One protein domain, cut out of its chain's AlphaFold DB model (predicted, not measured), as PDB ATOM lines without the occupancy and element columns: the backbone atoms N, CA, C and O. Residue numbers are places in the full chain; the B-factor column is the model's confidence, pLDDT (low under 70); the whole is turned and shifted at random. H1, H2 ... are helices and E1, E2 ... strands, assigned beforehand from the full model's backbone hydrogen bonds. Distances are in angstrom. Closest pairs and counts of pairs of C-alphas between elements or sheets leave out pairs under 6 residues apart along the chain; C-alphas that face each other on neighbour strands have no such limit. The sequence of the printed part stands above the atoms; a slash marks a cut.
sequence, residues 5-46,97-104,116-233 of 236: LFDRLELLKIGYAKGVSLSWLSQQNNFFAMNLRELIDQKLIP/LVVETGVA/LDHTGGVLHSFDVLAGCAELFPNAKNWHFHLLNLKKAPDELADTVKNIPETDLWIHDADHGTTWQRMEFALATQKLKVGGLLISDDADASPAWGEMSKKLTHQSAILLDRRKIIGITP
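Overview. This is residues 5 to 46, 97 to 104 and 116 to 233 of the 236 residues of the protein "Unannotated protein" of freshwater metagenome (UniProt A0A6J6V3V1). One twisted sheet of eight strands is covered on one face by a row of four helices, H2, H8, H7 and H6, while the short H3 lies on the opposite face near the E1 edge and the short H5 on that same face over the E4 edge. H1 and H4 only graze this sheet. The printed part has 168 residues, with eight named helices and eight named strands in the order H1 H2 E1 H3 E2 H4 E3 H5 E4 H6 E5 H7 E6 H8 E7 E8. The sheet runs E1 E7 E8 E6 E5 E2 E3 E4 and is mixed. The class is mixed, helices and strands; the whole is compact, with a radius of gyration of the C-alphas of 16.0 A, and rounded, spanning 40 by 35 by 30 A.

Arrangement. H1, residues 6 to 14, grazes the sheet with residues 7 to 11. It touches H2, residues 22 to 28, at a steep tilt of 53 degrees, the same way; their closest C-alphas, Leu 12 and Leu 22, are 5.0 A apart. E1, residues 31 to 33, is an edge strand. H3, residues 36 to 41, is on the opposite face of the sheet from H2. E2, residues 97 to 101, and E3, residues 122 to 127, are parallel neighbours, with N 100 and O 124 at 2.9 A; H4, residues 116 to 119, grazes the sheet. H5, residues 130 to 134, lies over the other edge strand, E4, residues 142 to 146, at a height of 8.2 A over the sheet. E3, H5 and E4 form a strand-helix-strand unit, two parallel neighbour strands with a helix between, and N 143 and O 123 are 2.8 A apart. H6, residues 152 to 161, lies over E3, and E5, residues 166 to 171, is parallel to E2, with N 170 and O 99 at 2.8 A. E4, H6 and E5 make a split unit, with E2 and E3 between its strands. H7, residues 177 to 190, touches H6 at a shallow tilt of 4 degrees, the same way; the closest C-alphas are those of Ala 157 and Leu 186, 7.1 A. E5, H7 and E6, residues 191 to 199, form another unit, with N 198 and O 169 at 2.8 A. H8, residues 207 to 215, touches H2 at 22 degrees, a shallow tilt, and H7 at 34.7 degrees, only just shallow; the closest C-alphas are those of Gln 28 and Gly 209, 4.9 A, and of Arg 181 and Ala 207, 5.3 A. E6, H8 and E7, residues 220 to 224, make a second split unit, with E8, residues 227 to 233, between its strands; the crossovers of these four units are right-handed. E7 is parallel to E1, with N 33 and O 221 at 2.8 A. E7 and E8 form a hairpin, with N 222 and O 229 at 2.8 A, and E8 is antiparallel to E6, with N 230 and O 199 at 2.8 A. Every O i to N i+4 pair is within hydrogen-bond range in H2, H3, H6, H7 and H8; H1 has 2 of 5, and 3 of 6 O i to N i+3 pairs, H5 has 0 of 1, and 1 of 2, and H4 is too short for an i+4 pair.

Along the chain. H1 begins at C-alpha 6 (153.046, 132.309, 131.813). From first to last C-alpha H7 measures 19.9 A, E8 20.1 A and E3 16.6 A. E6 measures 13.9 A and bends by 120 degrees at residue 194. E8 ends at C-alpha 233 (167.750, 155.552, 115.659).

Size, cuts and confidence. The two C-alphas farthest apart, those of Leu 5 and Asn 162, are 45.4 A apart. Residues 47 to 96 and 105 to 115 are not printed; the gaps between C-alphas are 18.2 A and 19.3 A. Of the links printed whole, none is long. Mean pLDDT of the printed part is 90.3, and residues 5 to 18 and 215 to 217 are under 70.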
ATOM      1  N   LEU A   5     149.526 134.164 130.313       45.78
ATOM      2  CA  LEU A   5     150.454 135.050 131.036       45.78
ATOM      3  C   LEU A   5     151.823 134.406 131.342       45.78
ATOM      4  O   LEU A   5     152.780 135.121 131.629       45.78
ATOM      5  N   PHE A   6     151.908 133.074 131.311       45.22
ATOM      6  CA  PHE A   6     153.046 132.309 131.813       45.22
ATOM      7  C   PHE A   6     154.313 132.412 130.948       45.22
ATOM      8  O   PHE A   6     155.394 132.498 131.523       45.22
ATOM      9  N   ASP A   7     154.210 132.530 129.617       54.66
ATOM     10  CA  ASP A   7     155.396 132.626 128.738       54.66
ATOM     11  C   ASP A   7     156.202 133.921 128.968       54.66
ATOM     12  O   ASP A   7     157.408 133.969 128.744       54.66
ATOM     13  N   ARG A   8     155.550 134.980 129.471       62.06
ATOM     14  CA  ARG A   8     156.185 136.286 129.725       62.06
ATOM     15  C   ARG A   8     156.952 136.346 131.051       62.06
ATOM     16  O   ARG A   8     157.829 137.189 131.207       62.06
ATOM     17  N   LEU A   9     156.624 135.483 132.017       62.53
ATOM     18  CA  LEU A   9     157.207 135.525 133.364       62.53
ATOM     19  C   LEU A   9     158.642 134.991 133.421       62.53
ATOM     20  O   LEU A   9     159.434 135.483 134.224       62.53
ATOM     21  N   GLU A  10     158.992 134.030 132.569       63.00
ATOM     22  CA  GLU A  10     160.361 133.507 132.498       63.00
ATOM     23  C   GLU A  10     161.318 134.512 131.835       63.00
ATOM     24  O   GLU A  10     162.416 134.743 132.349       63.00
ATOM     25  N   LEU A  11     160.858 135.227 130.795       63.22
ATOM     26  CA  LEU A  11     161.592 136.348 130.182       63.22
ATOM     27  C   LEU A  11     161.925 137.445 131.207       63.22
ATOM     28  O   LEU A  11     163.027 137.992 131.224       63.22
ATOM     29  N   LEU A  12     160.991 137.732 132.121       64.44
ATOM     30  CA  LEU A  12     161.184 138.717 133.189       64.44
ATOM     31  C   LEU A  12     162.311 138.341 134.165       64.44
ATOM     32  O   LEU A  12     162.941 139.238 134.730       64.44
ATOM     33  N   LYS A  13     162.564 137.044 134.381       59.78
ATOM     34  CA  LYS A  13     163.484 136.556 135.420       59.78
ATOM     35  C   LYS A  13     164.880 136.227 134.903       59.78
ATOM     36  O   LYS A  13     165.848 136.563 135.580       59.78
ATOM     37  N   ILE A  14     164.984 135.555 133.757       55.38
ATOM     38  CA  ILE A  14     166.229 134.877 133.349       55.38
ATOM     39  C   ILE A  14     166.719 135.328 131.961       55.38
ATOM     40  O   ILE A  14     167.877 135.088 131.628       55.38
ATOM     41  N   GLY A  15     165.875 136.001 131.163       55.97
ATOM     42  CA  GLY A  15     166.128 136.189 129.727       55.97
ATOM     43  C   GLY A  15     166.188 134.846 128.980       55.97
ATOM     44  O   GLY A  15     165.895 133.788 129.548       55.97
ATOM     45  N   TYR A  16     166.581 134.843 127.706       51.78
ATOM     46  CA  TYR A  16     166.753 133.592 126.949       51.78
ATOM     47  C   TYR A  16     168.123 132.934 127.217       51.78
ATOM     48  O   TYR A  16     169.126 133.440 126.741       51.78
ATOM     49  N   ALA A  17     168.177 131.804 127.949       50.62
ATOM     50  CA  ALA A  17     169.301 130.858 128.216       50.62
ATOM     51  C   ALA A  17     170.707 131.394 128.624       50.62
ATOM     52  O   ALA A  17     171.337 130.824 129.515       50.62
ATOM     53  N   LYS A  18     171.227 132.436 127.970       59.56
ATOM     54  CA  LYS A  18     172.447 133.214 128.265       59.56
ATOM     55  C   LYS A  18     172.178 134.734 128.291       59.56
ATOM     56  O   LYS A  18     173.123 135.522 128.326       59.56
ATOM     57  N   GLY A  19     170.903 135.114 128.228       73.06
ATOM     58  CA  GLY A  19     170.427 136.479 128.110       73.06
ATOM     59  C   GLY A  19     170.436 137.286 129.400       73.06
ATOM     60  O   GLY A  19     170.931 136.864 130.444       73.06
ATOM     61  N   VAL A  20     169.897 138.491 129.300       83.38
ATOM     62  CA  VAL A  20     169.741 139.445 130.395       83.38
ATOM     63  C   VAL A  20     168.280 139.525 130.811       83.38
ATOM     64  O   VAL A  20     167.373 139.363 130.001       83.38
ATOM     65  N   SER A  21     168.029 139.798 132.091       84.94
ATOM     66  CA  SER A  21     166.656 139.976 132.562       84.94
ATOM     67  C   SER A  21     166.039 141.249 131.987       84.94
ATOM     68  O   SER A  21     166.721 142.254 131.757       84.94
ATOM     69  N   LEU A  22     164.713 141.256 131.858       81.19
ATOM     70  CA  LEU A  22     163.970 142.442 131.428       81.19
ATOM     71  C   LEU A  22     164.185 143.649 132.355       81.19
ATOM     72  O   LEU A  22     164.163 144.792 131.909       81.19
ATOM     73  N   SER A  23     164.418 143.391 133.647       83.75
ATOM     74  CA  SER A  23     164.760 144.418 134.638       83.75
ATOM     75  C   SER A  23     166.118 145.058 134.350       83.75
ATOM     76  O   SER A  23     166.257 146.276 134.409       83.75
ATOM     77  N   TRP A  24     167.124 144.255 133.994       88.38
ATOM     78  CA  TRP A  24     168.423 144.795 133.604       88.38
ATOM     79  C   TRP A  24     168.327 145.571 132.287       88.38
ATOM     80  O   TRP A  24     168.863 146.674 132.184       88.38
ATOM     81  N   LEU A  25     167.614 145.017 131.299       86.94
ATOM     82  CA  LEU A  25     167.492 145.611 129.971       86.94
ATOM     83  C   LEU A  25     166.717 146.934 130.010       86.94
ATOM     84  O   LEU A  25     167.140 147.897 129.374       86.94
ATOM     85  N   SER A  26     165.651 147.033 130.810       85.12
ATOM     86  CA  SER A  26     164.905 148.286 130.987       85.12
ATOM     87  C   SER A  26     165.751 149.398 131.611       85.12
ATOM     88  O   SER A  26     165.579 150.556 131.253       85.12
ATOM     89  N   GLN A  27     166.727 149.066 132.462       87.25
ATOM     90  CA  GLN A  27     167.683 150.039 133.008       87.25
ATOM     91  C   GLN A  27     168.728 150.512 131.987       87.25
ATOM     92  O   GLN A  27     169.400 151.516 132.228       87.25
ATOM     93  N   GLN A  28     168.908 149.788 130.877       89.06
ATOM     94  CA  GLN A  28     169.841 150.174 129.812       89.06
ATOM     95  C   GLN A  28     169.168 150.920 128.653       89.06
ATOM     96  O   GLN A  28     169.874 151.419 127.778       89.06
ATOM     97  N   ASN A  29     167.835 150.991 128.631       88.19
ATOM     98  CA  ASN A  29     167.063 151.629 127.568       88.19
ATOM     99  C   ASN A  29     166.284 152.828 128.114       88.19
ATOM    100  O   ASN A  29     165.999 152.916 129.306       88.19
ATOM    101  N   ASN A  30     165.919 153.761 127.240       88.50
ATOM    102  CA  ASN A  30     165.148 154.939 127.642       88.50
ATOM    103  C   ASN A  30     163.681 154.608 127.894       88.50
ATOM    104  O   ASN A  30     163.035 155.258 128.715       88.50
ATOM    105  N   PHE A  31     163.158 153.626 127.163       90.50
ATOM    106  CA  PHE A  31     161.750 153.294 127.210       90.50
ATOM    107  C   PHE A  31     161.488 151.798 127.051       90.50
ATOM    108  O   PHE A  31     162.209 151.072 126.365       90.50
ATOM    109  N   PHE A  32     160.412 151.358 127.689       91.75
ATOM    110  CA  PHE A  32     159.890 150.008 127.603       91.75
ATOM    111  C   PHE A  32     158.482 150.074 127.012       91.75
ATOM    112  O   PHE A  32     157.575 150.593 127.658       91.75
ATOM    113  N   ALA A  33     158.321 149.558 125.796       93.06
ATOM    114  CA  ALA A  33     157.078 149.565 125.044       93.06
ATOM    115  C   ALA A  33     156.361 148.213 125.140       93.06
ATOM    116  O   ALA A  33     156.937 147.151 124.889       93.06
ATOM    117  N   MET A  34     155.067 148.249 125.433       92.69
ATOM    118  CA  MET A  34     154.190 147.075 125.412       92.69
ATOM    119  C   MET A  34     153.495 146.867 124.066       92.69
ATOM    120  O   MET A  34     152.909 145.808 123.835       92.69
ATOM    121  N   ASN A  35     153.509 147.879 123.199       94.88
ATOM    122  CA  ASN A  35     152.902 147.867 121.874       94.88
ATOM    123  C   ASN A  35     153.522 148.958 120.981       94.88
ATOM    124  O   ASN A  35     154.273 149.815 121.444       94.88
ATOM    125  N   LEU A  36     153.179 148.942 119.692       96.69
ATOM    126  CA  LEU A  36     153.735 149.869 118.701       96.69
ATOM    127  C   LEU A  36     153.287 151.327 118.881       96.69
ATOM    128  O   LEU A  36     154.031 152.233 118.509       96.69
ATOM    129  N   ARG A  37     152.101 151.580 119.452       97.06
ATOM    130  CA  ARG A  37     151.618 152.953 119.693       97.06
ATOM    131  C   ARG A  37     152.468 153.664 120.731       97.06
ATOM    132  O   ARG A  37     152.799 154.827 120.551       97.06
ATOM    133  N   GLU A  38     152.928 152.942 121.743       96.88
ATOM    134  CA  GLU A  38     153.828 153.508 122.743       96.88
ATOM    135  C   GLU A  38     155.170 153.960 122.132       96.88
ATOM    136  O   GLU A  38     155.749 154.945 122.585       96.88
ATOM    137  N   LEU A  39     155.643 153.329 121.047       96.06
ATOM    138  CA  LEU A  39     156.812 153.824 120.302       96.06
ATOM    139  C   LEU A  39     156.528 155.146 119.566       96.06
ATOM    140  O   LEU A  39     157.434 155.974 119.429       96.06
ATOM    141  N   ILE A  40     155.290 155.358 119.101       96.88
ATOM    142  CA  ILE A  40     154.837 156.633 118.518       96.88
ATOM    143  C   ILE A  40     154.755 157.710 119.603       96.88
ATOM    144  O   ILE A  40     155.258 158.815 119.401       96.88
ATOM    145  N   ASP A  41     154.169 157.388 120.757       95.75
ATOM    146  CA  ASP A  41     154.004 158.327 121.873       95.75
ATOM    147  C   ASP A  41     155.359 158.846 122.376       95.75
ATOM    148  O   ASP A  41     155.513 160.031 122.680       95.75
ATOM    149  N   GLN A  42     156.374 157.976 122.376       92.38
ATOM    150  CA  GLN A  42     157.760 158.329 122.697       92.38
ATOM    151  C   GLN A  42     158.548 158.922 121.523       92.38
ATOM    152  O   GLN A  42     159.736 159.210 121.660       92.38
ATOM    153  N   LYS A  43     157.904 159.132 120.368       92.50
ATOM    154  CA  LYS A  43     158.487 159.719 119.150       92.50
ATOM    155  C   LYS A  43     159.700 158.957 118.602       92.50
ATOM    156  O   LYS A  43     160.516 159.542 117.891       92.50
ATOM    157  N   LEU A  44     159.817 157.662 118.899       91.88
ATOM    158  CA  LEU A  44     160.865 156.798 118.342       91.88
ATOM    159  C   LEU A  44     160.566 156.406 116.897       91.88
ATOM    160  O   LEU A  44     161.477 156.254 116.083       91.88
ATOM    161  N   ILE A  45     159.281 156.275 116.571       94.94
ATOM    162  CA  ILE A  45     158.791 156.058 115.211       94.94
ATOM    163  C   ILE A  45     157.742 157.127 114.871       94.94
ATOM    164  O   ILE A  45     157.085 157.651 115.774       94.94
ATOM    165  N   PRO A  46     157.578 157.502 113.590       96.25
ATOM    166  CA  PRO A  46     156.614 158.530 113.218       96.25
ATOM    167  C   PRO A  46     155.175 158.044 113.426       96.25
ATOM    168  O   PRO A  46     154.865 156.873 113.216       96.25
ATOM    169  N   LEU A  97     166.557 151.334 101.135       98.62
ATOM    170  CA  LEU A  97     167.668 150.402 101.328       98.62
ATOM    171  C   LEU A  97     167.634 149.797 102.730       98.62
ATOM    172  O   LEU A  97     167.933 150.471 103.719       98.62
ATOM    173  N   VAL A  98     167.286 148.513 102.798       98.81
ATOM    174  CA  VAL A  98     167.186 147.742 104.042       98.81
ATOM    175  C   VAL A  98     168.242 146.641 104.048       98.81
ATOM    176  O   VAL A  98     168.476 145.990 103.029       98.81
ATOM    177  N   VAL A  99     168.873 146.435 105.202       98.88
ATOM    178  CA  VAL A  99     169.740 145.282 105.467       98.88
ATOM    179  C   VAL A  99     169.103 144.416 106.542       98.88
ATOM    180  O   VAL A  99     168.609 144.933 107.541       98.88
ATOM    181  N   GLU A 100     169.139 143.106 106.338       98.75
ATOM    182  CA  GLU A 100     168.692 142.085 107.280       98.75
ATOM    183  C   GLU A 100     169.786 141.029 107.460       98.75
ATOM    184  O   GLU A 100     170.395 140.581 106.487       98.75
ATOM    185  N   THR A 101     170.023 140.586 108.689       98.44
ATOM    186  CA  THR A 101     170.800 139.375 108.965       98.44
ATOM    187  C   THR A 101     169.909 138.351 109.656       98.44
ATOM    188  O   THR A 101     169.121 138.704 110.527       98.44
ATOM    189  N   GLY A 102     170.040 137.082 109.265       97.44
ATOM    190  CA  GLY A 102     169.159 136.011 109.725       97.44
ATOM    191  C   GLY A 102     167.853 135.988 108.937       97.44
ATOM    192  O   GLY A 102     166.897 136.688 109.242       97.44
ATOM    193  N   VAL A 103     167.820 135.165 107.893       97.56
ATOM    194  CA  VAL A 103     166.639 134.932 107.054       97.56
ATOM    195  C   VAL A 103     165.822 133.778 107.616       97.56
ATOM    196  O   VAL A 103     164.597 133.857 107.701       97.56
ATOM    197  N   ALA A 104     166.486 132.678 107.988       95.19
ATOM    198  CA  ALA A 104     165.855 131.456 108.474       95.19
ATOM    199  C   ALA A 104     164.689 130.997 107.567       95.19
ATOM    200  O   ALA A 104     164.894 130.579 106.427       95.19
ATOM    201  N   LEU A 116     158.702 146.880 100.671       98.75
ATOM    202  CA  LEU A 116     159.615 147.495  99.703       98.75
ATOM    203  C   LEU A 116     159.065 147.489  98.276       98.75
ATOM    204  O   LEU A 116     159.404 148.386  97.509       98.75
ATOM    205  N   ASP A 117     158.177 146.558  97.929       98.12
ATOM    206  CA  ASP A 117     157.471 146.564  96.644       98.12
ATOM    207  C   ASP A 117     156.595 147.817  96.477       98.12
ATOM    208  O   ASP A 117     156.439 148.327  95.367       98.12
ATOM    209  N   HIS A 118     156.082 148.379  97.577       98.19
ATOM    210  CA  HIS A 118     155.351 149.648  97.544       98.19
ATOM    211  C   HIS A 118     156.266 150.866  97.420       98.19
ATOM    212  O   HIS A 118     155.864 151.873  96.837       98.19
ATOM    213  N   THR A 119     157.469 150.806  97.991       98.00
ATOM    214  CA  THR A 119     158.401 151.939  97.992       98.00
ATOM    215  C   THR A 119     159.380 151.881  96.815       98.00
ATOM    216  O   THR A 119     160.058 152.868  96.537       98.00
ATOM    217  N   GLY A 120     159.479 150.762  96.096       98.00
ATOM    218  CA  GLY A 120     160.519 150.543  95.089       98.00
ATOM    219  C   GLY A 120     161.923 150.453  95.697       98.00
ATOM    220  O   GLY A 120     162.892 150.876  95.065       98.00
ATOM    221  N   GLY A 121     162.024 149.988  96.944       98.25
ATOM    222  CA  GLY A 121     163.291 149.779  97.643       98.25
ATOM    223  C   GLY A 121     163.882 148.387  97.424       98.25
ATOM    224  O   GLY A 121     163.265 147.536  96.788       98.25
ATOM    225  N   VAL A 122     165.073 148.162  97.979       98.62
ATOM    226  CA  VAL A 122     165.828 146.906  97.912       98.62
ATOM    227  C   VAL A 122     166.177 146.381  99.304       98.62
ATOM    228  O   VAL A 122     166.410 147.154 100.240       98.62
ATOM    229  N   LEU A 123     166.230 145.056  99.418       98.88
ATOM    230  CA  LEU A 123     166.607 144.332 100.628       98.88
ATOM    231  C   LEU A 123     167.882 143.528 100.377       98.88
ATOM    232  O   LEU A 123     167.923 142.690  99.476       98.88
ATOM    233  N   HIS A 124     168.898 143.745 101.206       98.81
ATOM    234  CA  HIS A 124     170.059 142.867 101.296       98.81
ATOM    235  C   HIS A 124     169.906 141.969 102.523       98.81
ATOM    236  O   HIS A 124     169.950 142.475 103.643       98.81
ATOM    237  N   SER A 125     169.753 140.661 102.318       98.81
ATOM    238  CA  SER A 125     169.653 139.696 103.419       98.81
ATOM    239  C   SER A 125     170.883 138.796 103.485       98.81
ATOM    240  O   SER A 125     171.381 138.344 102.453       98.81
ATOM    241  N   PHE A 126     171.336 138.492 104.697       98.69
ATOM    242  CA  PHE A 126     172.499 137.646 104.960       98.69
ATOM    243  C   PHE A 126     172.112 136.432 105.802       98.69
ATOM    244  O   PHE A 126     171.483 136.582 106.847       98.69
ATOM    245  N   ASP A 127     172.524 135.234 105.391       98.31
ATOM    246  CA  ASP A 127     172.340 134.012 106.184       98.31
ATOM    247  C   ASP A 127     173.447 132.990 105.882       98.31
ATOM    248  O   ASP A 127     174.078 133.029 104.828       98.31
ATOM    249  N   VAL A 128     173.681 132.054 106.799       97.44
ATOM    250  CA  VAL A 128     174.579 130.900 106.618       97.44
ATOM    251  C   VAL A 128     173.857 129.686 106.017       97.44
ATOM    252  O   VAL A 128     174.495 128.728 105.574       97.44
ATOM    253  N   LEU A 129     172.523 129.694 106.011       96.50
ATOM    254  CA  LEU A 129     171.680 128.622 105.500       96.50
ATOM    255  C   LEU A 129     171.460 128.792 103.992       96.50
ATOM    256  O   LEU A 129     170.650 129.596 103.539       96.50
ATOM    257  N   ALA A 130     172.131 127.959 103.193       95.88
ATOM    258  CA  ALA A 130     172.012 127.990 101.731       95.88
ATOM    259  C   ALA A 130     170.570 127.792 101.220       95.88
ATOM    260  O   ALA A 130     170.223 128.285 100.151       95.88
ATOM    261  N   GLY A 131     169.718 127.107 101.994       94.44
ATOM    262  CA  GLY A 131     168.307 126.902 101.653       94.44
ATOM    263  C   GLY A 131     167.497 128.198 101.548       94.44
ATOM    264  O   GLY A 131     166.458 128.203 100.888       94.44
ATOM    265  N   CYS A 132     167.967 129.294 102.154       95.94
ATOM    266  CA  CYS A 132     167.282 130.581 102.121       95.94
ATOM    267  C   CYS A 132     167.258 131.199 100.717       95.94
ATOM    268  O   CYS A 132     166.272 131.844 100.382       95.94
ATOM    269  N   ALA A 133     168.262 130.946  99.868       95.25
ATOM    270  CA  ALA A 133     168.384 131.556  98.536       95.25
ATOM    271  C   ALA A 133     167.148 131.354  97.635       95.25
ATOM    272  O   ALA A 133     166.831 132.197  96.802       95.25
ATOM    273  N   GLU A 134     166.413 130.259  97.840       93.69
ATOM    274  CA  GLU A 134     165.260 129.857  97.027       93.69
ATOM    275  C   GLU A 134     163.906 130.219  97.672       93.69
ATOM    276  O   GLU A 134     162.857 129.694  97.275       93.69
ATOM    277  N   LEU A 135     163.897 131.048  98.723       94.75
ATOM    278  CA  LEU A 135     162.663 131.448  99.408       94.75
ATOM    279  C   LEU A 135     161.813 132.396  98.559       94.75
ATOM    280  O   LEU A 135     160.609 132.177  98.433       94.75
ATOM    281  N   PHE A 136     162.442 133.390  97.927       95.44
ATOM    282  CA  PHE A 136     161.763 134.420  97.137       95.44
ATOM    283  C   PHE A 136     162.319 134.495  95.704       95.44
ATOM    284  O   PHE A 136     162.856 135.525  95.302       95.44
ATOM    285  N   PRO A 137     162.171 133.433  94.886       92.44
ATOM    286  CA  PRO A 137     162.815 133.332  93.568       92.44
ATOM    287  C   PRO A 137     162.354 134.397  92.558       92.44
ATOM    288  O   PRO A 137     163.023 134.639  91.558       92.44
ATOM    289  N   ASN A 138     161.208 135.038  92.807       93.75
ATOM    290  CA  ASN A 138     160.644 136.071  91.939       93.75
ATOM    291  C   ASN A 138     160.908 137.503  92.442       93.75
ATOM    292  O   ASN A 138     160.523 138.457  91.761       93.75
ATOM    293  N   ALA A 139     161.528 137.674  93.615       96.06
ATOM    294  CA  ALA A 139     161.791 138.991  94.188       96.06
ATOM    295  C   ALA A 139     162.992 139.645  93.490       96.06
ATOM    296  O   ALA A 139     164.141 139.264  93.692       96.06
ATOM    297  N   LYS A 140     162.725 140.643  92.641       95.00
ATOM    298  CA  LYS A 140     163.764 141.350  91.865       95.00
ATOM    299  C   LYS A 140     164.563 142.354  92.693       95.00
ATOM    300  O   LYS A 140     165.663 142.730  92.308       95.00
ATOM    301  N   ASN A 141     163.978 142.814  93.789       97.00
ATOM    302  CA  ASN A 141     164.530 143.772  94.738       97.00
ATOM    303  C   ASN A 141     165.231 143.101  95.929       97.00
ATOM    304  O   ASN A 141     165.560 143.774  96.905       97.00
ATOM    305  N   TRP A 142     165.452 141.787  95.860       98.56
ATOM    306  CA  TRP A 142     166.102 141.033  96.916       98.56
ATOM    307  C   TRP A 142     167.505 140.589  96.510       98.56
ATOM    308  O   TRP A 142     167.711 139.977  95.462       98.56
ATOM    309  N   HIS A 143     168.472 140.870  97.377       98.31
ATOM    310  CA  HIS A 143     169.855 140.446  97.240       98.31
ATOM    311  C   HIS A 143     170.221 139.557  98.426       98.31
ATOM    312  O   HIS A 143     170.510 140.052  99.515       98.31
ATOM    313  N   PHE A 144     170.206 138.242  98.211       98.56
ATOM    314  CA  PHE A 144     170.629 137.270  99.214       98.56
ATOM    315  C   PHE A 144     172.144 137.037  99.167       98.56
ATOM    316  O   PHE A 144     172.710 136.798  98.098       98.56
ATOM    317  N   HIS A 145     172.781 137.057 100.335       98.31
ATOM    318  CA  HIS A 145     174.211 136.827 100.520       98.31
ATOM    319  C   HIS A 145     174.410 135.617 101.432       98.31
ATOM    320  O   HIS A 145     174.123 135.670 102.629       98.31
ATOM    321  N   LEU A 146     174.906 134.517 100.861       98.31
ATOM    322  CA  LEU A 146     175.261 133.327 101.630       98.31
ATOM    323  C   LEU A 146     176.610 133.541 102.319       98.31
ATOM    324  O   LEU A 146     177.629 133.688 101.647       98.31
ATOM    325  N   LEU A 147     176.614 133.502 103.648       98.19
ATOM    326  CA  LEU A 147     177.816 133.613 104.464       98.19
ATOM    327  C   LEU A 147     178.411 132.238 104.770       98.19
ATOM    328  O   LEU A 147     177.718 131.285 105.139       98.19
ATOM    329  N   ASN A 148     179.732 132.137 104.711       97.19
ATOM    330  CA  ASN A 148     180.453 131.009 105.268       97.19
ATOM    331  C   ASN A 148     180.488 131.128 106.793       97.19
ATOM    332  O   ASN A 148     181.139 132.019 107.327       97.19
ATOM    333  N   LEU A 149     179.885 130.180 107.513       93.56
ATOM    334  CA  LEU A 149     179.815 130.201 108.982       93.56
ATOM    335  C   LEU A 149     181.168 130.459 109.680       93.56
ATOM    336  O   LEU A 149     181.210 131.124 110.710       93.56
ATOM    337  N   LYS A 150     182.290 129.966 109.133       94.38
ATOM    338  CA  LYS A 150     183.626 130.148 109.737       94.38
ATOM    339  C   LYS A 150     184.225 131.537 109.509       94.38
ATOM    340  O   LYS A 150     185.174 131.892 110.200       94.38
ATOM    341  N   LYS A 151     183.718 132.275 108.522       96.25
ATOM    342  CA  LYS A 151     184.196 133.599 108.098       96.25
ATOM    343  C   LYS A 151     183.090 134.654 108.122       96.25
ATOM    344  O   LYS A 151     183.296 135.757 107.635       96.25
ATOM    345  N   ALA A 152     181.930 134.320 108.684       96.25
ATOM    346  CA  ALA A 152     180.726 135.131 108.593       96.25
ATOM    347  C   ALA A 152     180.927 136.586 109.057       96.25
ATOM    348  O   ALA A 152     180.420 137.464 108.364       96.25
ATOM    349  N   PRO A 153     181.687 136.886 110.137       96.00
ATOM    350  CA  PRO A 153     181.951 138.275 110.518       96.00
ATOM    351  C   PRO A 153     182.697 139.063 109.434       96.00
ATOM    352  O   PRO A 153     182.294 140.174 109.095       96.00
ATOM    353  N   ASP A 154     183.754 138.471 108.870       97.25
ATOM    354  CA  ASP A 154     184.594 139.114 107.856       97.25
ATOM    355  C   ASP A 154     183.822 139.274 106.537       97.25
ATOM    356  O   ASP A 154     183.796 140.357 105.960       97.25
ATOM    357  N   GLU A 155     183.119 138.227 106.096       98.06
ATOM    358  CA  GLU A 155     182.329 138.250 104.858       98.06
ATOM    359  C   GLU A 155     181.145 139.228 104.937       98.06
ATOM    360  O   GLU A 155     180.863 139.930 103.959       98.06
ATOM    361  N   LEU A 156     180.480 139.334 106.096       98.25
ATOM    362  CA  LEU A 156     179.441 140.340 106.328       98.25
ATOM    363  C   LEU A 156     180.029 141.751 106.221       98.25
ATOM    364  O   LEU A 156     179.509 142.574 105.465       98.25
ATOM    365  N   ALA A 157     181.122 142.029 106.936       97.62
ATOM    366  CA  ALA A 157     181.763 143.342 106.936       97.62
ATOM    367  C   ALA A 157     182.259 143.748 105.536       97.62
ATOM    368  O   ALA A 157     182.004 144.872 105.093       97.62
ATOM    369  N   ASP A 158     182.909 142.829 104.818       97.56
ATOM    370  CA  ASP A 158     183.425 143.059 103.466       97.56
ATOM    371  C   ASP A 158     182.305 143.318 102.455       97.56
ATOM    372  O   ASP A 158     182.410 144.225 101.623       97.56
ATOM    373  N   THR A 159     181.203 142.572 102.543       97.50
ATOM    374  CA  THR A 159     180.057 142.766 101.645       97.50
ATOM    375  C   THR A 159     179.373 144.100 101.928       97.50
ATOM    376  O   THR A 159     179.166 144.911 101.021       97.50
ATOM    377  N   VAL A 160     179.093 144.380 103.203       97.31
ATOM    378  CA  VAL A 160     178.427 145.608 103.655       97.31
ATOM    379  C   VAL A 160     179.260 146.857 103.364       97.31
ATOM    380  O   VAL A 160     178.706 147.939 103.148       97.31
ATOM    381  N   LYS A 161     180.592 146.748 103.291       95.88
ATOM    382  CA  LYS A 161     181.464 147.860 102.892       95.88
ATOM    383  C   LYS A 161     181.031 148.486 101.564       95.88
ATOM    384  O   LYS A 161     181.068 149.712 101.461       95.88
ATOM    385  N   ASN A 162     180.582 147.663 100.618       95.81
ATOM    386  CA  ASN A 162     180.166 148.072  99.275       95.81
ATOM    387  C   ASN A 162     178.679 148.451  99.179       95.81
ATOM    388  O   ASN A 162     178.239 148.924  98.133       95.81
ATOM    389  N   ILE A 163     177.909 148.268 100.254       96.88
ATOM    390  CA  ILE A 163     176.523 148.728 100.343       96.88
ATOM    391  C   ILE A 163     176.533 150.214 100.763       96.88
ATOM    392  O   ILE A 163     177.296 150.576 101.679       96.88
ATOM    393  N   PRO A 164     175.732 151.084 100.107       96.75
ATOM    394  CA  PRO A 164     175.540 152.473 100.529       96.75
ATOM    395  C   PRO A 164     175.026 152.587 101.968       96.75
ATOM    396  O   PRO A 164     174.650 151.593 102.587       96.75
ATOM    397  N   GLU A 165     174.988 153.807 102.507       96.69
ATOM    398  CA  GLU A 165     174.351 154.021 103.807       96.69
ATOM    399  C   GLU A 165     172.890 153.561 103.788       96.69
ATOM    400  O   GLU A 165     172.147 153.856 102.852       96.69
ATOM    401  N   THR A 166     172.490 152.827 104.824       97.38
ATOM    402  CA  THR A 166     171.213 152.111 104.857       97.38
ATOM    403  C   THR A 166     170.166 152.857 105.674       97.38
ATOM    404  O   THR A 166     170.472 153.628 106.590       97.38
ATOM    405  N   ASP A 167     168.897 152.632 105.345       98.31
ATOM    406  CA  ASP A 167     167.770 153.251 106.033       98.31
ATOM    407  C   ASP A 167     167.377 152.511 107.310       98.31
ATOM    408  O   ASP A 167     166.982 153.120 108.310       98.31
ATOM    409  N   LEU A 168     167.433 151.185 107.233       98.56
ATOM    410  CA  LEU A 168     166.999 150.260 108.263       98.56
ATOM    411  C   LEU A 168     167.948 149.065 108.275       98.56
ATOM    412  O   LEU A 168     168.273 148.511 107.223       98.56
ATOM    413  N   TRP A 169     168.363 148.679 109.472       98.56
ATOM    414  CA  TRP A 169     169.121 147.467 109.730       98.56
ATOM    415  C   TRP A 169     168.322 146.576 110.674       98.56
ATOM    416  O   TRP A 169     167.888 147.039 111.729       98.56
ATOM    417  N   ILE A 170     168.131 145.317 110.295       98.62
ATOM    418  CA  ILE A 170     167.374 144.312 111.042       98.62
ATOM    419  C   ILE A 170     168.337 143.186 111.419       98.62
ATOM    420  O   ILE A 170     168.931 142.562 110.543       98.62
ATOM    421  N   HIS A 171     168.496 142.938 112.712       97.88
ATOM    422  CA  HIS A 171     169.232 141.792 113.239       97.88
ATOM    423  C   HIS A 171     168.248 140.707 113.695       97.88
ATOM    424  O   HIS A 171     167.423 140.987 114.560       97.88
ATOM    425  N   ASP A 172     168.356 139.497 113.145       95.88
ATOM    426  CA  ASP A 172     167.625 138.270 113.541       95.88
ATOM    427  C   ASP A 172     168.530 137.022 113.330       95.88
ATOM    428  O   ASP A 172     168.086 135.933 112.962       95.88
ATOM    429  N   ALA A 173     169.857 137.207 113.455       92.56
ATOM    430  CA  ALA A 173     170.887 136.203 113.152       92.56
ATOM    431  C   ALA A 173     171.375 135.436 114.403       92.56
ATOM    432  O   ALA A 173     170.600 134.821 115.129       92.56
ATOM    433  N   ASP A 174     172.692 135.392 114.647       90.56
ATOM    434  CA  ASP A 174     173.251 134.738 115.832       90.56
ATOM    435  C   ASP A 174     173.081 135.634 117.065       90.56
ATOM    436  O   ASP A 174     173.612 136.742 117.148       90.56
ATOM    437  N   HIS A 175     172.360 135.128 118.061       87.75
ATOM    438  CA  HIS A 175     172.062 135.858 119.294       87.75
ATOM    439  C   HIS A 175     173.189 135.777 120.346       87.75
ATOM    440  O   HIS A 175     173.003 136.089 121.524       87.75
ATOM    441  N   GLY A 176     174.386 135.336 119.952       90.88
ATOM    442  CA  GLY A 176     175.576 135.334 120.787       90.88
ATOM    443  C   GLY A 176     176.156 136.736 120.965       90.88
ATOM    444  O   GLY A 176     176.230 137.540 120.038       90.88
ATOM    445  N   THR A 177     176.662 137.023 122.168       91.56
ATOM    446  CA  THR A 177     177.159 138.360 122.540       91.56
ATOM    447  C   THR A 177     178.226 138.904 121.593       91.56
ATOM    448  O   THR A 177     178.234 140.094 121.288       91.56
ATOM    449  N   THR A 178     179.152 138.054 121.139       92.88
ATOM    450  CA  THR A 178     180.231 138.471 120.233       92.88
ATOM    451  C   THR A 178     179.688 138.878 118.869       92.88
ATOM    452  O   THR A 178     180.107 139.907 118.343       92.88
ATOM    453  N   TRP A 179     178.746 138.102 118.323       94.88
ATOM    454  CA  TRP A 179     178.125 138.400 117.039       94.88
ATOM    455  C   TRP A 179     177.296 139.679 117.124       94.88
ATOM    456  O   TRP A 179     177.574 140.624 116.391       94.88
ATOM    457  N   GLN A 180     176.378 139.759 118.093       95.06
ATOM    458  CA  GLN A 180     175.537 140.939 118.291       95.06
ATOM    459  C   GLN A 180     176.369 142.215 118.464       95.06
ATOM    460  O   GLN A 180     176.114 143.205 117.788       95.06
ATOM    461  N   ARG A 181     177.422 142.207 119.298       94.81
ATOM    462  CA  ARG A 181     178.300 143.385 119.457       94.81
ATOM    463  C   ARG A 181     178.972 143.802 118.145       94.81
ATOM    464  O   ARG A 181     179.052 144.998 117.872       94.81
ATOM    465  N   MET A 182     179.484 142.841 117.376       95.94
ATOM    466  CA  MET A 182     180.139 143.107 116.092       95.94
ATOM    467  C   MET A 182     179.143 143.686 115.086       95.94
ATOM    468  O   MET A 182     179.402 144.738 114.503       95.94
ATOM    469  N   GLU A 183     177.983 143.051 114.938       96.56
ATOM    470  CA  GLU A 183     176.978 143.463 113.967       96.56
ATOM    471  C   GLU A 183     176.374 144.821 114.317       96.56
ATOM    472  O   GLU A 183     176.259 145.684 113.457       96.56
ATOM    473  N   PHE A 184     176.055 145.061 115.586       95.38
ATOM    474  CA  PHE A 184     175.560 146.354 116.049       95.38
ATOM    475  C   PHE A 184     176.563 147.487 115.792       95.38
ATOM    476  O   PHE A 184     176.182 148.584 115.371       95.38
ATOM    477  N   ALA A 185     177.861 147.230 115.983       94.12
ATOM    478  CA  ALA A 185     178.902 148.192 115.633       94.12
ATOM    479  C   ALA A 185     178.953 148.457 114.117       94.12
ATOM    480  O   ALA A 185     179.070 149.609 113.699       94.12
ATOM    481  N   LEU A 186     178.815 147.420 113.288       95.56
ATOM    482  CA  LEU A 186     178.760 147.559 111.831       95.56
ATOM    483  C   LEU A 186     177.505 148.322 111.369       95.56
ATOM    484  O   LEU A 186     177.603 149.266 110.584       95.56
ATOM    485  N   ALA A 187     176.336 147.963 111.900       95.38
ATOM    486  CA  ALA A 187     175.056 148.582 111.587       95.38
ATOM    487  C   ALA A 187     175.060 150.077 111.910       95.38
ATOM    488  O   ALA A 187     174.684 150.905 111.085       95.38
ATOM    489  N   THR A 188     175.550 150.452 113.089       91.75
ATOM    490  CA  THR A 188     175.595 151.859 113.523       91.75
ATOM    491  C   THR A 188     176.554 152.701 112.683       91.75
ATOM    492  O   THR A 188     176.285 153.877 112.428       91.75
ATOM    493  N   GLN A 189     177.627 152.110 112.155       92.69
ATOM    494  CA  GLN A 189     178.484 152.780 111.176       92.69
ATOM    495  C   GLN A 189     177.773 152.979 109.834       92.69
ATOM    496  O   GLN A 189     177.915 154.042 109.235       92.69
ATOM    497  N   LYS A 190     176.983 151.996 109.392       95.75
ATOM    498  CA  LYS A 190     176.396 151.950 108.045       95.75
ATOM    499  C   LYS A 190     175.026 152.587 107.893       95.75
ATOM    500  O   LYS A 190     174.678 152.982 106.787       95.75
ATOM    501  N   LEU A 191     174.266 152.727 108.969       95.88
ATOM    502  CA  LEU A 191     173.004 153.454 108.932       95.88
ATOM    503  C   LEU A 191     173.245 154.920 108.557       95.88
ATOM    504  O   LEU A 191     174.232 155.521 108.980       95.88
ATOM    505  N   LYS A 192     172.321 155.526 107.818       95.50
ATOM    506  CA  LYS A 192     172.271 156.986 107.665       95.50
ATOM    507  C   LYS A 192     171.839 157.652 108.976       95.50
ATOM    508  O   LYS A 192     171.184 157.023 109.810       95.50
ATOM    509  N   VAL A 193     172.122 158.943 109.153       92.31
ATOM    510  CA  VAL A 193     171.534 159.716 110.269       92.31
ATOM    511  C   VAL A 193     170.001 159.663 110.177       92.31
ATOM    512  O   VAL A 193     169.418 159.913 109.122       92.31
ATOM    513  N   GLY A 194     169.338 159.293 111.274       90.44
ATOM    514  CA  GLY A 194     167.890 159.056 111.332       90.44
ATOM    515  C   GLY A 194     167.423 157.704 110.765       90.44
ATOM    516  O   GLY A 194     166.211 157.441 110.735       90.44
ATOM    517  N   GLY A 195     168.356 156.859 110.311       94.69
ATOM    518  CA  GLY A 195     168.132 155.436 110.063       94.69
ATOM    519  C   GLY A 195     167.922 154.671 111.371       94.69
ATOM    520  O   GLY A 195     168.220 155.191 112.446       94.69
ATOM    521  N   LEU A 196     167.371 153.462 111.296       95.25
ATOM    522  CA  LEU A 196     166.989 152.673 112.474       95.25
ATOM    523  C   LEU A 196     167.740 151.344 112.525       95.25
ATOM    524  O   LEU A 196     167.869 150.664 111.511       95.25
ATOM    525  N   LEU A 197     168.184 150.965 113.719       96.62
ATOM    526  CA  LEU A 197     168.605 149.607 114.037       96.62
ATOM    527  C   LEU A 197     167.478 148.924 114.814       96.62
ATOM    528  O   LEU A 197     167.006 149.462 115.821       96.62
ATOM    529  N   ILE A 198     167.074 147.748 114.347       97.50
ATOM    530  CA  ILE A 198     166.139 146.848 115.012       97.50
ATOM    531  C   ILE A 198     166.858 145.534 115.307       97.50
ATOM    532  O   ILE A 198     167.580 145.021 114.455       97.50
ATOM    533  N   SER A 199     166.649 144.989 116.500       96.81
ATOM    534  CA  SER A 199     167.157 143.678 116.903       96.81
ATOM    535  C   SER A 199     166.006 142.809 117.369       96.81
ATOM    536  O   SER A 199     165.311 143.185 118.310       96.81
ATOM    537  N   ASP A 200     165.845 141.645 116.759       95.44
ATOM    538  CA  ASP A 200     165.184 140.512 117.392       95.44
ATOM    539  C   ASP A 200     166.005 140.035 118.603       95.44
ATOM    540  O   ASP A 200     167.197 140.353 118.711       95.44
ATOM    541  N   ASP A 201     165.341 139.360 119.547       93.31
ATOM    542  CA  ASP A 201     165.945 138.781 120.755       93.31
ATOM    543  C   ASP A 201     166.990 139.703 121.434       93.31
ATOM    544  O   ASP A 201     168.110 139.312 121.783       93.31
ATOM    545  N   ALA A 202     166.627 140.973 121.643       93.25
ATOM    546  CA  ALA A 202     167.507 141.989 122.229       93.25
ATOM    547  C   ALA A 202     167.905 141.686 123.686       93.25
ATOM    548  O   ALA A 202     168.845 142.280 124.218       93.25
ATOM    549  N   ASP A 203     167.200 140.766 124.342       91.69
ATOM    550  CA  ASP A 203     167.519 140.250 125.667       91.69
ATOM    551  C   ASP A 203     168.422 139.011 125.642       91.69
ATOM    552  O   ASP A 203     168.910 138.614 126.697       91.69
ATOM    553  N   ALA A 204     168.703 138.402 124.487       90.50
ATOM    554  CA  ALA A 204     169.508 137.180 124.412       90.50
ATOM    555  C   ALA A 204     170.979 137.382 124.804       90.50
ATOM    556  O   ALA A 204     171.685 136.413 125.101       90.50
ATOM    557  N   SER A 205     171.445 138.633 124.874       91.44
ATOM    558  CA  SER A 205     172.743 138.963 125.445       91.44
ATOM    559  C   SER A 205     172.832 140.408 125.967       91.44
ATOM    560  O   SER A 205     171.984 141.241 125.650       91.44
ATOM    561  N   PRO A 206     173.891 140.771 126.721       91.25
ATOM    562  CA  PRO A 206     174.114 142.158 127.139       91.25
ATOM    563  C   PRO A 206     174.388 143.142 125.990       91.25
ATOM    564  O   PRO A 206     174.396 144.351 126.227       91.25
ATOM    565  N   ALA A 207     174.646 142.658 124.767       92.94
ATOM    566  CA  ALA A 207     175.118 143.471 123.648       92.94
ATOM    567  C   ALA A 207     174.193 144.655 123.335       92.94
ATOM    568  O   ALA A 207     174.679 145.776 123.170       92.94
ATOM    569  N   TRP A 208     172.874 144.427 123.315       93.50
ATOM    570  CA  TRP A 208     171.903 145.485 123.039       93.50
ATOM    571  C   TRP A 208     171.950 146.580 124.105       93.50
ATOM    572  O   TRP A 208     172.073 147.760 123.779       93.50
ATOM    573  N   GLY A 209     171.887 146.200 125.385       91.19
ATOM    574  CA  GLY A 209     171.906 147.155 126.496       91.19
ATOM    575  C   GLY A 209     173.219 147.940 126.579       91.19
ATOM    576  O   GLY A 209     173.212 149.152 126.787       91.19
ATOM    577  N   GLU A 210     174.356 147.278 126.352       89.88
ATOM    578  CA  GLU A 210     175.665 147.937 126.314       89.88
ATOM    579  C   GLU A 210     175.791 148.937 125.161       89.88
ATOM    580  O   GLU A 210     176.347 150.020 125.355       89.88
ATOM    581  N   MET A 211     175.304 148.578 123.969       89.31
ATOM    582  CA  MET A 211     175.308 149.461 122.804       89.31
ATOM    583  C   MET A 211     174.360 150.643 123.012       89.31
ATOM    584  O   MET A 211     174.774 151.790 122.846       89.31
ATOM    585  N   SER A 212     173.113 150.371 123.399       84.81
ATOM    586  CA  SER A 212     172.052 151.374 123.552       84.81
ATOM    587  C   SER A 212     172.479 152.506 124.483       84.81
ATOM    588  O   SER A 212     172.317 153.681 124.164       84.81
ATOM    589  N   LYS A 213     173.153 152.166 125.588       77.44
ATOM    590  CA  LYS A 213     173.699 153.143 126.534       77.44
ATOM    591  C   LYS A 213     174.848 153.986 125.970       77.44
ATOM    592  O   LYS A 213     175.040 155.116 126.412       77.44
ATOM    593  N   LYS A 214     175.644 153.428 125.051       73.88
ATOM    594  CA  LYS A 214     176.844 154.070 124.492       73.88
ATOM    595  C   LYS A 214     176.552 154.968 123.296       73.88
ATOM    596  O   LYS A 214     177.260 155.952 123.126       73.88
ATOM    597  N   LEU A 215     175.584 154.607 122.454       63.75
ATOM    598  CA  LEU A 215     175.421 155.243 121.145       63.75
ATOM    599  C   LEU A 215     174.277 156.253 121.091       63.75
ATOM    600  O   LEU A 215     174.338 157.183 120.291       63.75
ATOM    601  N   THR A 216     173.227 156.097 121.898       60.19
ATOM    602  CA  THR A 216     171.957 156.766 121.592       60.19
ATOM    603  C   THR A 216     171.062 156.841 122.828       60.19
ATOM    604  O   THR A 216     170.456 155.851 123.229       60.19
ATOM    605  N   HIS A 217     170.866 158.030 123.403       65.06
ATOM    606  CA  HIS A 217     169.866 158.257 124.464       65.06
ATOM    607  C   HIS A 217     168.402 158.182 123.962       65.06
ATOM    608  O   HIS A 217     167.516 158.797 124.552       65.06
ATOM    609  N   GLN A 218     168.140 157.464 122.865       82.88
ATOM    610  CA  GLN A 218     166.811 157.200 122.310       82.88
ATOM    611  C   GLN A 218     166.702 155.722 121.913       82.88
ATOM    612  O   GLN A 218     166.587 155.369 120.745       82.88
ATOM    613  N   SER A 219     166.796 154.832 122.892       91.19
ATOM    614  CA  SER A 219     166.593 153.393 122.700       91.19
ATOM    615  C   SER A 219     165.311 152.937 123.387       91.19
ATOM    616  O   SER A 219     164.953 153.436 124.459       91.19
ATOM    617  N   ALA A 220     164.623 151.974 122.785       92.81
ATOM    618  CA  ALA A 220     163.541 151.266 123.445       92.81
ATOM    619  C   ALA A 220     163.642 149.767 123.235       92.81
ATOM    620  O   ALA A 220     164.255 149.282 122.283       92.81
ATOM    621  N   ILE A 221     162.964 149.056 124.128       93.81
ATOM    622  CA  ILE A 221     162.620 147.656 123.939       93.81
ATOM    623  C   ILE A 221     161.109 147.508 123.811       93.81
ATOM    624  O   ILE A 221     160.360 148.168 124.526       93.81
ATOM    625  N   LEU A 222     160.673 146.653 122.893       94.69
ATOM    626  CA  LEU A 222     159.282 146.329 122.605       94.69
ATOM    627  C   LEU A 222     159.034 144.853 122.928       94.69
ATOM    628  O   LEU A 222     159.724 143.976 122.415       94.69
ATOM    629  N   LEU A 223     158.041 144.569 123.771       91.88
ATOM    630  CA  LEU A 223     157.717 143.198 124.175       91.88
ATOM    631  C   LEU A 223     156.816 142.493 123.150       91.88
ATOM    632  O   LEU A 223     155.590 142.560 123.253       91.88
ATOM    633  N   ASP A 224     157.402 141.751 122.212       90.56
ATOM    634  CA  ASP A 224     156.690 141.041 121.148       90.56
ATOM    635  C   ASP A 224     156.358 139.590 121.496       90.56
ATOM    636  O   ASP A 224     157.066 138.648 121.149       90.56
ATOM    637  N   ARG A 225     155.233 139.411 122.195       84.94
ATOM    638  CA  ARG A 225     154.697 138.112 122.632       84.94
ATOM    639  C   ARG A 225     155.710 137.283 123.438       84.94
ATOM    640  O   ARG A 225     155.616 137.307 124.664       84.94
ATOM    641  N   ARG A 226     156.585 136.532 122.757       84.50
ATOM    642  CA  ARG A 226     157.643 135.662 123.304       84.50
ATOM    643  C   ARG A 226     159.055 136.240 123.141       84.50
ATOM    644  O   ARG A 226     159.980 135.661 123.696       84.50
ATOM    645  N   LYS A 227     159.214 137.306 122.362       88.62
ATOM    646  CA  LYS A 227     160.492 137.921 122.000       88.62
ATOM    647  C   LYS A 227     160.558 139.361 122.498       88.62
ATOM    648  O   LYS A 227     159.533 139.972 122.813       88.62
ATOM    649  N   ILE A 228     161.766 139.905 122.582       92.69
ATOM    650  CA  ILE A 228     162.004 141.300 122.961       92.69
ATOM    651  C   ILE A 228     162.753 141.978 121.830       92.69
ATOM    652  O   ILE A 228     163.850 141.572 121.468       92.69
ATOM    653  N   ILE A 229     162.145 143.026 121.288       96.00
ATOM    654  CA  ILE A 229     162.658 143.733 120.123       96.00
ATOM    655  C   ILE A 229     163.363 144.997 120.582       96.00
ATOM    656  O   ILE A 229     162.754 145.854 121.221       96.00
ATOM    657  N   GLY A 230     164.638 145.128 120.253       95.62
ATOM    658  CA  GLY A 230     165.386 146.363 120.423       95.62
ATOM    659  C   GLY A 230     165.124 147.306 119.254       95.62
ATOM    660  O   GLY A 230     165.122 146.871 118.107       95.62
ATOM    661  N   ILE A 231     164.929 148.596 119.524       95.69
ATOM    662  CA  ILE A 231     164.900 149.641 118.495       95.69
ATOM    663  C   ILE A 231     165.690 150.876 118.933       95.69
ATOM    664  O   ILE A 231     165.552 151.357 120.060       95.69
ATOM    665  N   THR A 232     166.494 151.429 118.023       94.00
ATOM    666  CA  THR A 232     167.134 152.732 118.231       94.00
ATOM    667  C   THR A 232     167.452 153.449 116.909       94.00
ATOM    668  O   THR A 232     167.792 152.784 115.926       94.00
ATOM    669  N   PRO A 233     167.332 154.791 116.826       92.06
ATOM    670  CA  PRO A 233     167.750 155.552 115.659       92.06
ATOM    671  C   PRO A 233     169.236 155.899 115.725       92.06
ATOM    672  O   PRO A 233     169.748 156.260 116.781       92.06
TER     673      PRO A 233